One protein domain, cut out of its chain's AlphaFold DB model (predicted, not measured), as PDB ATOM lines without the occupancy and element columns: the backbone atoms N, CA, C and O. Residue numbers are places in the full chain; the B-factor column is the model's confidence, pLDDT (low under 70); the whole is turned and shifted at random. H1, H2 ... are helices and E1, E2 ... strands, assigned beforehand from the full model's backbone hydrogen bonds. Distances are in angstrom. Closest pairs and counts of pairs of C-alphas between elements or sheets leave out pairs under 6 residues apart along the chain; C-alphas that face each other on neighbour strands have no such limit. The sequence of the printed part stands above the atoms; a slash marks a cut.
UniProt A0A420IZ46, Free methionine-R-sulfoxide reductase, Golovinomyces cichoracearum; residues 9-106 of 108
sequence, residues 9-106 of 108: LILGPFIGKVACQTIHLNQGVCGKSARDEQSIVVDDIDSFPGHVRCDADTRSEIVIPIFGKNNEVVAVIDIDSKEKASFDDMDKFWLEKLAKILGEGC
ATOM      1  N   LEU A   9      21.766  -8.066 -10.012       91.75
ATOM      2  CA  LEU A   9      21.474  -7.826 -11.415       91.75
ATOM      3  C   LEU A   9      21.256  -9.180 -12.094       91.75
ATOM      4  O   LEU A   9      21.950 -10.152 -11.792       91.75
ATOM      5  N   ILE A  10      20.298  -9.225 -13.014       93.06
ATOM      6  CA  ILE A  10      20.006 -10.396 -13.843       93.06
ATOM      7  C   ILE A  10      20.273 -10.005 -15.287       93.06
ATOM      8  O   ILE A  10      19.919  -8.897 -15.697       93.06
ATOM      9  N   LEU A  11      20.891 -10.913 -16.039       92.56
ATOM     10  CA  LEU A  11      21.215 -10.706 -17.442       92.56
ATOM     11  C   LEU A  11      19.957 -10.370 -18.252       92.56
ATOM     12  O   LEU A  11      19.033 -11.179 -18.363       92.56
ATOM     13  N   GLY A  12      19.942  -9.162 -18.809       92.94
ATOM     14  CA  GLY A  12      18.932  -8.704 -19.755       92.94
ATOM     15  C   GLY A  12      19.301  -9.032 -21.208       92.94
ATOM     16  O   GLY A  12      20.193  -9.841 -21.467       92.94
ATOM     17  N   PRO A  13      18.625  -8.403 -22.184       93.88
ATOM     18  CA  PRO A  13      18.999  -8.501 -23.593       93.88
ATOM     19  C   PRO A  13      20.432  -8.006 -23.830       93.88
ATOM     20  O   PRO A  13      20.796  -6.930 -23.365       93.88
ATOM     21  N   PHE A  14      21.229  -8.764 -24.587       94.56
ATOM     22  CA  PHE A  14      22.617  -8.415 -24.896       94.56
ATOM     23  C   PHE A  14      23.024  -8.907 -26.295       94.56
ATOM     24  O   PHE A  14      22.368  -9.772 -26.880       94.56
ATOM     25  N   ILE A  15      24.121  -8.360 -26.825       93.44
ATOM     26  CA  ILE A  15      24.761  -8.797 -28.074       93.44
ATOM     27  C   ILE A  15      26.234  -9.063 -27.769       93.44
ATOM     28  O   ILE A  15      26.945  -8.157 -27.350       93.44
ATOM     29  N   GLY A  16      26.704 -10.289 -27.996       88.62
ATOM     30  CA  GLY A  16      28.094 -10.651 -27.725       88.62
ATOM     31  C   GLY A  16      28.270 -12.127 -27.391       88.62
ATOM     32  O   GLY A  16      27.452 -12.968 -27.771       88.62
ATOM     33  N   LYS A  17      29.363 -12.445 -26.690       85.50
ATOM     34  CA  LYS A  17      29.610 -13.790 -26.152       85.50
ATOM     35  C   LYS A  17      28.730 -14.068 -24.934       85.50
ATOM     36  O   LYS A  17      28.096 -13.171 -24.397       85.50
ATOM     37  N   VAL A  18      28.720 -15.324 -24.487       84.19
ATOM     38  CA  VAL A  18      28.038 -15.738 -23.251       84.19
ATOM     39  C   VAL A  18      28.477 -14.853 -22.080       84.19
ATOM     40  O   VAL A  18      29.670 -14.746 -21.811       84.19
ATOM     41  N   ALA A  19      27.501 -14.266 -21.391       82.88
ATOM     42  CA  ALA A  19      27.696 -13.396 -20.236       82.88
ATOM     43  C   ALA A  19      27.253 -14.077 -18.927       82.88
ATOM     44  O   ALA A  19      26.573 -15.110 -18.941       82.88
ATOM     45  N   CYS A  20      27.629 -13.496 -17.784       82.19
ATOM     46  CA  CYS A  20      27.175 -13.969 -16.478       82.19
ATOM     47  C   CYS A  20      25.655 -13.815 -16.350       82.19
ATOM     48  O   CYS A  20      25.109 -12.762 -16.660       82.19
ATOM     49  N   GLN A  21      24.968 -14.848 -15.856       88.12
ATOM     50  CA  GLN A  21      23.505 -14.819 -15.714       88.12
ATOM     51  C   GLN A  21      23.035 -13.897 -14.583       88.12
ATOM     52  O   GLN A  21      21.976 -13.280 -14.693       88.12
ATOM     53  N   THR A  22      23.816 -13.805 -13.505       90.12
ATOM     54  CA  THR A  22      23.544 -12.944 -12.353       90.12
ATOM     55  C   THR A  22      24.825 -12.282 -11.853       90.12
ATOM     56  O   THR A  22      25.914 -12.851 -11.964       90.12
ATOM     57  N   ILE A  23      24.698 -11.071 -11.304       89.38
ATOM     58  CA  ILE A  23      25.798 -10.304 -10.700       89.38
ATOM     59  C   ILE A  23      25.312  -9.711  -9.377       89.38
ATOM     60  O   ILE A  23      24.307  -9.004  -9.338       89.38
ATOM     61  N   HIS A  24      26.027  -9.960  -8.280       89.50
ATOM     62  CA  HIS A  24      25.723  -9.310  -7.003       89.50
ATOM     63  C   HIS A  24      26.137  -7.833  -7.017       89.50
ATOM     64  O   HIS A  24      27.196  -7.488  -7.534       89.50
ATOM     65  N   LEU A  25      25.383  -6.964  -6.334       89.06
ATOM     66  CA  LEU A  25      25.705  -5.524  -6.239       89.06
ATOM     67  C   LEU A  25      27.072  -5.215  -5.592       89.06
ATOM     68  O   LEU A  25      27.587  -4.105  -5.685       89.06
ATOM     69  N   ASN A  26      27.692  -6.193  -4.933       87.19
ATOM     70  CA  ASN A  26      29.023  -6.062  -4.338       87.19
ATOM     71  C   ASN A  26      30.155  -6.588  -5.235       87.19
ATOM     72  O   ASN A  26      31.292  -6.673  -4.776       87.19
ATOM     73  N   GLN A  27      29.861  -6.953  -6.485       87.50
ATOM     74  CA  GLN A  27      30.809  -7.584  -7.400       87.50
ATOM     75  C   GLN A  27      30.918  -6.827  -8.724       87.50
ATOM     76  O   GLN A  27      29.913  -6.434  -9.315       87.50
ATOM     77  N   GLY A  28      32.155  -6.683  -9.203       89.81
ATOM     78  CA  GLY A  28      32.448  -6.136 -10.526       89.81
ATOM     79  C   GLY A  28      32.055  -4.668 -10.717       89.81
ATOM     80  O   GLY A  28      31.613  -3.978  -9.792       89.81
ATOM     81  N   VAL A  29      32.246  -4.193 -11.947       93.94
ATOM     82  CA  VAL A  29      31.948  -2.813 -12.344       93.94
ATOM     83  C   VAL A  29      30.433  -2.602 -12.394       93.94
ATOM     84  O   VAL A  29      29.941  -1.664 -11.768       93.94
ATOM     85  N   CYS A  30      29.691  -3.539 -12.996       94.12
ATOM     86  CA  CYS A  30      28.225  -3.571 -12.998       94.12
ATOM     87  C   CYS A  30      27.601  -3.408 -11.603       94.12
ATOM     88  O   CYS A  30      26.786  -2.511 -11.377       94.12
ATOM     89  N   GLY A  31      28.009  -4.242 -10.640       92.88
ATOM     90  CA  GLY A  31      27.491  -4.166  -9.274       92.88
ATOM     91  C   GLY A  31      27.864  -2.856  -8.584       92.88
ATOM     92  O   GLY A  31      27.010  -2.234  -7.952       92.88
ATOM     93  N   LYS A  32      29.112  -2.391  -8.754       93.94
ATOM     94  CA  LYS A  32      29.561  -1.104  -8.205       93.94
ATOM     95  C   LYS A  32      28.750   0.066  -8.766       93.94
ATOM     96  O   LYS A  32      28.317   0.896  -7.977       93.94
ATOM     97  N   SER A  33      28.530   0.117 -10.078       96.06
ATOM     98  CA  SER A  33      27.757   1.181 -10.729       96.06
ATOM     99  C   SER A  33      26.324   1.228 -10.207       96.06
ATOM    100  O   SER A  33      25.845   2.290  -9.813       96.06
ATOM    101  N   ALA A  34      25.675   0.064 -10.117       95.62
ATOM    102  CA  ALA A  34      24.315  -0.032  -9.610       95.62
ATOM    103  C   ALA A  34      24.203   0.352  -8.125       95.62
ATOM    104  O   ALA A  34      23.253   1.022  -7.740       95.62
ATOM    105  N   ARG A  35      25.165  -0.057  -7.287       94.56
ATOM    106  CA  ARG A  35      25.167   0.244  -5.846       94.56
ATOM    107  C   ARG A  35      25.503   1.701  -5.543       94.56
ATOM    108  O   ARG A  35      24.911   2.283  -4.643       94.56
ATOM    109  N   ASP A  36      26.496   2.249  -6.235       95.81
ATOM    110  CA  ASP A  36      26.988   3.605  -5.988       95.81
ATOM    111  C   ASP A  36      26.165   4.650  -6.770       95.81
ATOM    112  O   ASP A  36      26.426   5.845  -6.640       95.81
ATOM    113  N   GLU A  37      25.183   4.201  -7.565       97.12
ATOM    114  CA  GLU A  37      24.280   5.021  -8.384       97.12
ATOM    115  C   GLU A  37      25.040   5.957  -9.337       97.12
ATOM    116  O   GLU A  37      24.680   7.116  -9.549       97.12
ATOM    117  N   GLN A  38      26.141   5.454  -9.900       97.81
ATOM    118  CA  GLN A  38      27.075   6.246 -10.695       97.81
ATOM    119  C   GLN A  38      27.528   5.514 -11.952       97.81
ATOM    120  O   GLN A  38      27.800   4.312 -11.940       97.81
ATOM    121  N   SER A  39      27.668   6.277 -13.032       98.56
ATOM    122  CA  SER A  39      28.351   5.860 -14.252       98.56
ATOM    123  C   SER A  39      29.834   5.617 -13.978       98.56
ATOM    124  O   SER A  39      30.510   6.482 -13.408       98.56
ATOM    125  N   ILE A  40      30.354   4.477 -14.421       97.50
ATOM    126  CA  ILE A  40      31.752   4.086 -14.231       97.50
ATOM    127  C   ILE A  40      32.383   3.836 -15.594       97.50
ATOM    128  O   ILE A  40      31.850   3.078 -16.396       97.50
ATOM    129  N   VAL A  41      33.533   4.465 -15.825       97.81
ATOM    130  CA  VAL A  41      34.390   4.225 -16.988       97.81
ATOM    131  C   VAL A  41      35.678   3.597 -16.482       97.81
ATOM    132  O   VAL A  41      36.296   4.123 -15.551       97.81
ATOM    133  N   VAL A  42      36.058   2.457 -17.049       96.19
ATOM    134  CA  VAL A  42      37.260   1.718 -16.668       96.19
ATOM    135  C   VAL A  42      38.178   1.585 -17.874       96.19
ATOM    136  O   VAL A  42      37.931   0.770 -18.756       96.19
ATOM    137  N   ASP A  43      39.273   2.344 -17.879       97.19
ATOM    138  CA  ASP A  43      40.258   2.326 -18.969       97.19
ATOM    139  C   ASP A  43      41.065   1.026 -19.039       97.19
ATOM    140  O   ASP A  43      41.489   0.605 -20.117       97.19
ATOM    141  N   ASP A  44      41.304   0.396 -17.890       95.31
ATOM    142  CA  ASP A  44      42.023  -0.868 -17.793       95.31
ATOM    143  C   ASP A  44      41.389  -1.754 -16.728       95.31
ATOM    144  O   ASP A  44      41.577  -1.550 -15.523       95.31
ATOM    145  N   ILE A  45      40.648  -2.759 -17.175       91.56
ATOM    146  CA  ILE A  45      39.899  -3.646 -16.292       91.56
ATOM    147  C   ILE A  45      40.814  -4.453 -15.359       91.56
ATOM    148  O   ILE A  45      40.435  -4.770 -14.232       91.56
ATOM    149  N   ASP A  46      42.056  -4.722 -15.784       90.00
ATOM    150  CA  ASP A  46      43.056  -5.432 -14.979       90.00
ATOM    151  C   ASP A  46      43.469  -4.617 -13.742       90.00
ATOM    152  O   ASP A  46      43.921  -5.179 -12.744       90.00
ATOM    153  N   SER A  47      43.303  -3.291 -13.801       89.31
ATOM    154  CA  SER A  47      43.615  -2.367 -12.707       89.31
ATOM    155  C   SER A  47      42.449  -2.154 -11.735       89.31
ATOM    156  O   SER A  47      42.635  -1.567 -10.665       89.31
ATOM    157  N   PHE A  48      41.250  -2.638 -12.073       86.50
ATOM    158  CA  PHE A  48      40.051  -2.411 -11.280       86.50
ATOM    159  C   PHE A  48      39.968  -3.395 -10.091       86.50
ATOM    160  O   PHE A  48      39.932  -4.615 -10.280       86.50
ATOM    161  N   PRO A  49      39.921  -2.911  -8.835       78.88
ATOM    162  CA  PRO A  49      39.928  -3.775  -7.659       78.88
ATOM    163  C   PRO A  49      38.606  -4.543  -7.503       78.88
ATOM    164  O   PRO A  49      37.523  -3.973  -7.600       78.88
ATOM    165  N   GLY A  50      38.692  -5.841  -7.191       70.31
ATOM    166  CA  GLY A  50      37.508  -6.691  -6.982       70.31
ATOM    167  C   GLY A  50      36.831  -7.162  -8.275       70.31
ATOM    168  O   GLY A  50      35.650  -7.512  -8.266       70.31
ATOM    169  N   HIS A  51      37.571  -7.154  -9.382       64.94
ATOM    170  CA  HIS A  51      37.070  -7.503 -10.701       64.94
ATOM    171  C   HIS A  51      36.705  -8.994 -10.851       64.94
ATOM    172  O   HIS A  51      37.476  -9.890 -10.501       64.94
ATOM    173  N   VAL A  52      35.525  -9.240 -11.428       63.78
ATOM    174  CA  VAL A  52      35.040 -10.539 -11.914       63.78
ATOM    175  C   VAL A  52      34.716 -10.349 -13.397       63.78
ATOM    176  O   VAL A  52      33.847  -9.545 -13.715       63.78
ATOM    177  N   ARG A  53      35.426 -11.043 -14.301       67.56
ATOM    178  CA  ARG A  53      35.126 -11.019 -15.747       67.56
ATOM    179  C   ARG A  53      33.993 -11.960 -16.078       67.56
ATOM    180  O   ARG A  53      34.044 -13.122 -15.679       67.56
ATOM    181  N   CYS A  54      33.067 -11.491 -16.905       66.50
ATOM    182  CA  CYS A  54      32.191 -12.374 -17.665       66.50
ATOM    183  C   CYS A  54      32.848 -12.793 -18.997       66.50
ATOM    184  O   CYS A  54      32.801 -13.975 -19.330       66.50
ATOM    185  N   ASP A  55      33.552 -11.884 -19.696       77.19
ATOM    186  CA  ASP A  55      34.409 -12.198 -20.857       77.19
ATOM    187  C   ASP A  55      35.902 -12.001 -20.525       77.19
ATOM    188  O   ASP A  55      36.333 -10.966 -20.019       77.19
ATOM    189  N   ALA A  56      36.717 -13.013 -20.830       80.31
ATOM    190  CA  ALA A  56      38.165 -12.974 -20.637       80.31
ATOM    191  C   ALA A  56      38.880 -11.971 -21.565       80.31
ATOM    192  O   ALA A  56      40.004 -11.566 -21.263       80.31
ATOM    193  N   ASP A  57      38.247 -11.583 -22.676       87.69
ATOM    194  CA  ASP A  57      38.821 -10.647 -23.647       87.69
ATOM    195  C   ASP A  57      38.648  -9.170 -23.253       87.69
ATOM    196  O   ASP A  57      39.315  -8.325 -23.854       87.69
ATOM    197  N   THR A  58      37.788  -8.841 -22.281       91.00
ATOM    198  CA  THR A  58      37.538  -7.451 -21.867       91.00
ATOM    199  C   THR A  58      38.813  -6.802 -21.327       91.00
ATOM    200  O   THR A  58      39.528  -7.384 -20.500       91.00
ATOM    201  N   ARG A  59      39.088  -5.579 -21.797       94.94
ATOM    202  CA  ARG A  59      40.209  -4.712 -21.399       94.94
ATOM    203  C   ARG A  59      39.769  -3.342 -20.901       94.94
ATOM    204  O   ARG A  59      40.453  -2.803 -20.039       94.94
ATOM    205  N   SER A  60      38.655  -2.810 -21.390       96.06
ATOM    206  CA  SER A  60      37.979  -1.641 -20.819       96.06
ATOM    207  C   SER A  60      36.470  -1.868 -20.803       96.06
ATOM    208  O   SER A  60      35.963  -2.677 -21.581       96.06
ATOM    209  N   GLU A  61      35.773  -1.187 -19.901       96.00
ATOM    210  CA  GLU A  61      34.332  -1.352 -19.659       96.00
ATOM    211  C   GLU A  61      33.723   0.019 -19.330       96.00
ATOM    212  O   GLU A  61      34.337   0.822 -18.614       96.00
ATOM    213  N   ILE A  62      32.525   0.297 -19.841       98.19
ATOM    214  CA  ILE A  62      31.698   1.424 -19.404       98.19
ATOM    215  C   ILE A  62      30.346   0.907 -18.930       98.19
ATOM    216  O   ILE A  62      29.638   0.209 -19.654       98.19
ATOM    217  N   VAL A  63      29.980   1.292 -17.709       97.69
ATOM    218  CA  VAL A  63      28.712   0.910 -17.090       97.69
ATOM    219  C   VAL A  63      27.933   2.150 -16.692       97.69
ATOM    220  O   VAL A  63      28.443   2.996 -15.955       97.69
ATOM    221  N   ILE A  64      26.682   2.240 -17.144       98.75
ATOM    222  CA  ILE A  64      25.779   3.361 -16.869       98.75
ATOM    223  C   ILE A  64      24.526   2.855 -16.142       98.75
ATOM    224  O   ILE A  64      23.815   2.007 -16.686       98.75
ATOM    225  N   PRO A  65      24.196   3.371 -14.947       98.25
ATOM    226  CA  PRO A  65      22.966   2.998 -14.262       98.25
ATOM    227  C   PRO A  65      21.743   3.590 -14.973       98.25
ATOM    228  O   PRO A  65      21.740   4.743 -15.408       98.25
ATOM    229  N   ILE A  66      20.679   2.797 -15.066       98.38
ATOM    230  CA  ILE A  66      19.368   3.229 -15.551       98.38
ATOM    231  C   ILE A  66      18.489   3.485 -14.333       98.38
ATOM    232  O   ILE A  66      18.237   2.570 -13.546       98.38
ATOM    233  N   PHE A  67      18.001   4.717 -14.204       97.25
ATOM    234  CA  PHE A  67      17.069   5.106 -13.151       97.25
ATOM    235  C   PHE A  67      15.626   4.989 -13.640       97.25
ATOM    236  O   PHE A  67      15.282   5.518 -14.697       97.25
ATOM    237  N   GLY A  68      14.792   4.300 -12.865       95.69
ATOM    238  CA  GLY A  68      13.356   4.212 -13.084       95.69
ATOM    239  C   GLY A  68      12.628   5.506 -12.715       95.69
ATOM    240  O   GLY A  68      13.217   6.509 -12.303       95.69
ATOM    241  N   LYS A  69      11.299   5.483 -12.845       92.12
ATOM    242  CA  LYS A  69      10.441   6.652 -12.583       92.12
ATOM    243  C   LYS A  69      10.465   7.119 -11.124       92.12
ATOM    244  O   LYS A  69      10.157   8.285 -10.881       92.12
ATOM    245  N   ASN A  70      10.833   6.257 -10.174       91.25
ATOM    246  CA  ASN A  70      10.942   6.612  -8.756       91.25
ATOM    247  C   ASN A  70      12.387   6.939  -8.346       91.25
ATOM    248  O   ASN A  70      12.682   6.996  -7.152       91.25
ATOM    249  N   ASN A  71      13.267   7.202  -9.322       92.12
ATOM    250  CA  ASN A  71      14.674   7.535  -9.117       92.12
ATOM    251  C   ASN A  71      15.479   6.417  -8.425       92.12
ATOM    252  O   ASN A  71      16.444   6.678  -7.712       92.12
ATOM    253  N   GLU A  72      15.081   5.169  -8.643       93.88
ATOM    254  CA  GLU A  72      15.768   3.957  -8.218       93.88
ATOM    255  C   GLU A  72      16.537   3.330  -9.387       93.88
ATOM    256  O   GLU A  72      16.083   3.385 -10.531       93.88
ATOM    257  N   VAL A  73      17.684   2.693  -9.132       96.00
ATOM    258  CA  VAL A  73      18.394   1.947 -10.183       96.00
ATOM    259  C   VAL A  73      17.630   0.664 -10.513       96.00
ATOM    260  O   VAL A  73      17.533  -0.248  -9.694       96.00
ATOM    261  N   VAL A  74      17.118   0.571 -11.741       95.62
ATOM    262  CA  VAL A  74      16.321  -0.574 -12.220       95.62
ATOM    263  C   VAL A  74      17.141  -1.557 -13.058       95.62
ATOM    264  O   VAL A  74      16.866  -2.765 -13.059       95.62
ATOM    265  N   ALA A  75      18.178  -1.052 -13.729       96.25
ATOM    266  CA  ALA A  75      19.077  -1.795 -14.605       96.25
ATOM    267  C   ALA A  75      20.402  -1.037 -14.802       96.25
ATOM    268  O   ALA A  75      20.574   0.076 -14.306       96.25
ATOM    269  N   VAL A  76      21.329  -1.635 -15.548       97.62
ATOM    270  CA  VAL A  76      22.553  -0.984 -16.026       97.62
ATOM    271  C   VAL A  76      22.699  -1.218 -17.529       97.62
ATOM    272  O   VAL A  76      22.268  -2.253 -18.038       97.62
ATOM    273  N   ILE A  77      23.291  -0.258 -18.231       98.31
ATOM    274  CA  ILE A  77      23.894  -0.458 -19.550       98.31
ATOM    275  C   ILE A  77      25.340  -0.868 -19.297       98.31
ATOM    276  O   ILE A  77      26.027  -0.176 -18.553       98.31
ATOM    277  N   ASP A  78      25.775  -1.959 -19.910       96.62
ATOM    278  CA  ASP A  78      27.124  -2.504 -19.790       96.62
ATOM    279  C   ASP A  78      27.713  -2.702 -21.191       96.62
ATOM    280  O   ASP A  78      27.055  -3.277 -22.068       96.62
ATOM    281  N   ILE A  79      28.906  -2.154 -21.424       96.81
ATOM    282  CA  ILE A  79      29.612  -2.247 -22.702       96.81
ATOM    283  C   ILE A  79      31.084  -2.558 -22.445       96.81
ATOM    284  O   ILE A  79      31.825  -1.751 -21.883       96.81
ATOM    285  N   ASP A  80      31.507  -3.703 -22.971       94.69
ATOM    286  CA  ASP A  80      32.883  -4.179 -22.956       94.69
ATOM    287  C   ASP A  80      33.648  -3.795 -24.231       94.69
ATOM    288  O   ASP A  80      33.102  -3.785 -25.339       94.69
ATOM    289  N   SER A  81      34.960  -3.596 -24.100       95.50
ATOM    290  CA  SER A  81      35.890  -3.496 -25.226       95.50
ATOM    291  C   SER A  81      37.118  -4.385 -25.041       95.50
ATOM    292  O   SER A  81      37.606  -4.595 -23.930       95.50
ATOM    293  N   LYS A  82      37.656  -4.880 -26.162       95.00
ATOM    294  CA  LYS A  82      38.922  -5.635 -26.219       95.00
ATOM    295  C   LYS A  82      40.163  -4.748 -26.181       95.00
ATOM    296  O   LYS A  82      41.263  -5.258 -25.995       95.00
ATOM    297  N   GLU A  83      39.987  -3.445 -26.357       97.00
ATOM    298  CA  GLU A  83      41.055  -2.454 -26.267       97.00
ATOM    299  C   GLU A  83      40.976  -1.724 -24.922       97.00
ATOM    300  O   GLU A  83      39.915  -1.648 -24.299       97.00
ATOM    301  N   LYS A  84      42.103  -1.194 -24.442       97.44
ATOM    302  CA  LYS A  84      42.128  -0.325 -23.252       97.44
ATOM    303  C   LYS A  84      41.637   1.078 -23.608       97.44
ATOM    304  O   LYS A  84      41.759   1.477 -24.764       97.44
ATOM    305  N   ALA A  85      41.119   1.810 -22.624       97.75
ATOM    306  CA  ALA A  85      40.677   3.204 -22.746       97.75
ATOM    307  C   ALA A  85      39.787   3.452 -23.982       97.75
ATOM    308  O   ALA A  85      40.000   4.398 -24.736       97.75
ATOM    309  N   SER A  86      38.839   2.543 -24.242       98.38
ATOM    310  CA  SER A  86      37.977   2.623 -25.433       98.38
ATOM    311  C   SER A  86      36.825   3.607 -25.298       98.38
ATOM    312  O   SER A  86      36.191   3.905 -26.303       98.38
ATOM    313  N   PHE A  87      36.545   4.058 -24.077       98.50
ATOM    314  CA  PHE A  87      35.405   4.903 -23.765       98.50
ATOM    315  C   PHE A  87      35.880   6.219 -23.172       98.50
ATOM    316  O   PHE A  87      36.809   6.237 -22.364       98.50
ATOM    317  N   ASP A  88      35.218   7.306 -23.542       98.19
ATOM    318  CA  ASP A  88      35.521   8.640 -23.034       98.19
ATOM    319  C   ASP A  88      34.274   9.366 -22.490       98.19
ATOM    320  O   ASP A  88      33.187   8.800 -22.317       98.19
ATOM    321  N   ASP A  89      34.438  10.653 -22.177       98.12
ATOM    322  CA  ASP A  89      33.355  11.494 -21.666       98.12
ATOM    323  C   ASP A  89      32.215  11.691 -22.680       98.12
ATOM    324  O   ASP A  89      31.072  11.932 -22.277       98.12
ATOM    325  N   MET A  90      32.488  11.594 -23.985       98.50
ATOM    326  CA  MET A  90      31.462  11.690 -25.021       98.50
ATOM    327  C   MET A  90      30.595  10.430 -25.030       98.50
ATOM    328  O   MET A  90      29.365  10.553 -25.063       98.50
ATOM    329  N   ASP A  91      31.204   9.246 -24.947       98.75
ATOM    330  CA  ASP A  91      30.468   7.981 -24.838       98.75
ATOM    331  C   ASP A  91      29.593   7.976 -23.590       98.75
ATOM    332  O   ASP A  91      28.379   7.757 -23.667       98.75
ATOM    333  N   LYS A  92      30.188   8.318 -22.442       98.75
ATOM    334  CA  LYS A  92      29.471   8.437 -21.172       98.75
ATOM    335  C   LYS A  92      28.284   9.390 -21.286       98.75
ATOM    336  O   LYS A  92      27.172   9.024 -20.908       98.75
ATOM    337  N   PHE A  93      28.492  10.585 -21.839       98.75
ATOM    338  CA  PHE A  93      27.434  11.581 -21.989       98.75
ATOM    339  C   PHE A  93      26.245  11.045 -22.796       98.75
ATOM    340  O   PHE A  93      25.091  11.201 -22.385       98.75
ATOM    341  N   TRP A  94      26.496  10.410 -23.943       98.81
ATOM    342  CA  TRP A  94      25.418   9.909 -24.796       98.81
ATOM    343  C   TRP A  94      24.740   8.665 -24.230       98.81
ATOM    344  O   TRP A  94      23.517   8.538 -24.340       98.81
ATOM    345  N   LEU A  95      25.489   7.785 -23.568       98.81
ATOM    346  CA  LEU A  95      24.919   6.622 -22.899       98.81
ATOM    347  C   LEU A  95      24.076   7.019 -21.682       98.81
ATOM    348  O   LEU A  95      23.024   6.427 -21.469       98.81
ATOM    349  N   GLU A  96      24.438   8.071 -20.943       98.75
ATOM    350  CA  GLU A  96      23.589   8.634 -19.881       98.75
ATOM    351  C   GLU A  96      22.278   9.215 -20.437       98.75
ATOM    352  O   GLU A  96      21.211   9.057 -19.835       98.75
ATOM    353  N   LYS A  97      22.309   9.844 -21.622       98.69
ATOM    354  CA  LYS A  97      21.075  10.269 -22.312       98.69
ATOM    355  C   LYS A  97      20.217   9.076 -22.716       98.69
ATOM    356  O   LYS A  97      19.000   9.131 -22.540       98.69
ATOM    357  N   LEU A  98      20.830   8.013 -23.230       98.56
ATOM    358  CA  LEU A  98      20.127   6.780 -23.574       98.56
ATOM    359  C   LEU A  98      19.517   6.119 -22.330       98.56
ATOM    360  O   LEU A  98      18.339   5.775 -22.349       98.56
ATOM    361  N   ALA A  99      20.278   6.008 -21.239       98.44
ATOM    362  CA  ALA A  99      19.812   5.463 -19.968       98.44
ATOM    363  C   ALA A  99      18.584   6.221 -19.455       98.44
ATOM    364  O   ALA A  99      17.603   5.600 -19.053       98.44
ATOM    365  N   LYS A 100      18.579   7.556 -19.567       98.06
ATOM    366  CA  LYS A 100      17.405   8.370 -19.232       98.06
ATOM    367  C   LYS A 100      16.181   8.018 -20.089       98.06
ATOM    368  O   LYS A 100      15.093   7.849 -19.548       98.06
ATOM    369  N   ILE A 101      16.352   7.884 -21.406       98.19
ATOM    370  CA  ILE A 101      15.255   7.514 -22.319       98.19
ATOM    371  C   ILE A 101      14.688   6.134 -21.957       98.19
ATOM    372  O   ILE A 101      13.471   5.964 -21.933       98.19
ATOM    373  N   LEU A 102      15.548   5.160 -21.652       97.69
ATOM    374  CA  LEU A 102      15.130   3.814 -21.244       97.69
ATOM    375  C   LEU A 102      14.411   3.818 -19.887       97.69
ATOM    376  O   LEU A 102      13.393   3.147 -19.724       97.69
ATOM    377  N   GLY A 103      14.903   4.600 -18.927       97.31
ATOM    378  CA  GLY A 103      14.288   4.766 -17.609       97.31
ATOM    379  C   GLY A 103      12.870   5.337 -17.672       97.31
ATOM    380  O   GLY A 103      11.963   4.857 -16.993       97.31
ATOM    381  N   GLU A 104      12.655   6.331 -18.537       95.94
ATOM    382  CA  GLU A 104      11.349   6.975 -18.730       95.94
ATOM    383  C   GLU A 104      10.409   6.160 -19.639       95.94
ATOM    384  O   GLU A 104       9.188   6.174 -19.447       95.94
ATOM    385  N   GLY A 105      10.976   5.472 -20.636       95.56
ATOM    386  CA  GLY A 105      10.251   4.842 -21.740       95.56
ATOM    387  C   GLY A 105       9.856   3.377 -21.537       95.56
ATOM    388  O   GLY A 105       9.020   2.884 -22.296       95.56
ATOM    389  N   CYS A 106      10.417   2.682 -20.548       93.50
ATOM    390  CA  CYS A 106      10.089   1.285 -20.252       93.50
ATOM    391  C   CYS A 106       9.246   1.143 -18.971       93.50
ATOM    392  O   CYS A 106       9.190   2.044 -18.131       93.50
TER     393      CYS A 106
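What this domain is: This is residues 9 to 106 of the 108 residues of the protein "Free methionine-R-sulfoxide reductase" of Golovinomyces cichoracearum (UniProt A0A420IZ46). A narrow antiparallel sheet of three strands makes the middle of the domain, with the short helix H1 packed on one face and the long helix H2 packed slantwise on the other, which gives three layers, helices on both faces of a sheet. Before H1, the loop of residues 9 to 21 and the short strand E1 lie away from the mean of the C-alphas, and a second long loop, residues 43 to 59, joins E2 to E3. The printed part has 98 residues, with two named helices and four named strands in the order E1, H1, E2, E3, E4, H2. The sheet has the order E2, E3, E4, and the class is mixed, helices and strands. The whole is compact, with a radius of gyration of the C-alphas of 12.7 A, and rounded, spanning 35 by 29 by 25 A.

Where its parts are: The printed part opens with residues 9 to 21, which hold no named element. E1 is residues 22 to 24, with C-alpha 22 at (23.544, -12.944, -12.353). H1 follows at residues 28 to 36, 12.1 A long, and E2 is residues 40 to 42. E3 is residues 60 to 67, 23.3 A long, with C-alpha 60 at (37.979, -1.641, -20.819). E4 is residues 73 to 81, 23.7 A long. H2 is residues 89 to 105, 24.0 A long, with C-alpha 105 at (10.251, 4.842, -21.740).

How they stand to each other: E2, E3 and E4 form a meander, each strand the antiparallel neighbour of the one before, and E2 and E4 are the edge strands. E2 and E3 are a hairpin, at 174 degrees between directions, with N 42 and O 61 2.8 A apart, within hydrogen-bond range. E3 and E4 are a hairpin at 162 degrees, with N 66 and O 75 2.8 A apart and N 77 and O 64 2.8 A apart, within that range. H1 is on the sheet at a height of 7.0 A, over E3; its closest C-alphas to E3 are those of Ala 34 and Pro 65, 5.7 A. On the local plane it stands at 32 degrees to E3, only just slantwise to the strands. H2 is on the opposite face at a height of 9.1 A, over E2, E3 and E4; its closest C-alphas to E3 are those of Ala 99 and Ile 66, 5.0 A. On the local plane it stands at 30.3 degrees to E3, only just slantwise. E1 pairs with no named strand, but residues 9 to 10 pair antiparallel with residues 22 to 23 of E1. E1 and E3 are apart. In H1 and H2 every O i to N i+4 pair is within hydrogen-bond range.

The domain as a whole: The C-alphas of Asp 57 and Asn 70, the two farthest apart, are 36.0 A from each other. The printed part has no cut. The link from E2 to E3, 17 residues, is long. The mean pLDDT of the printed part is 92.6, and residues 51 to 54 are under 70.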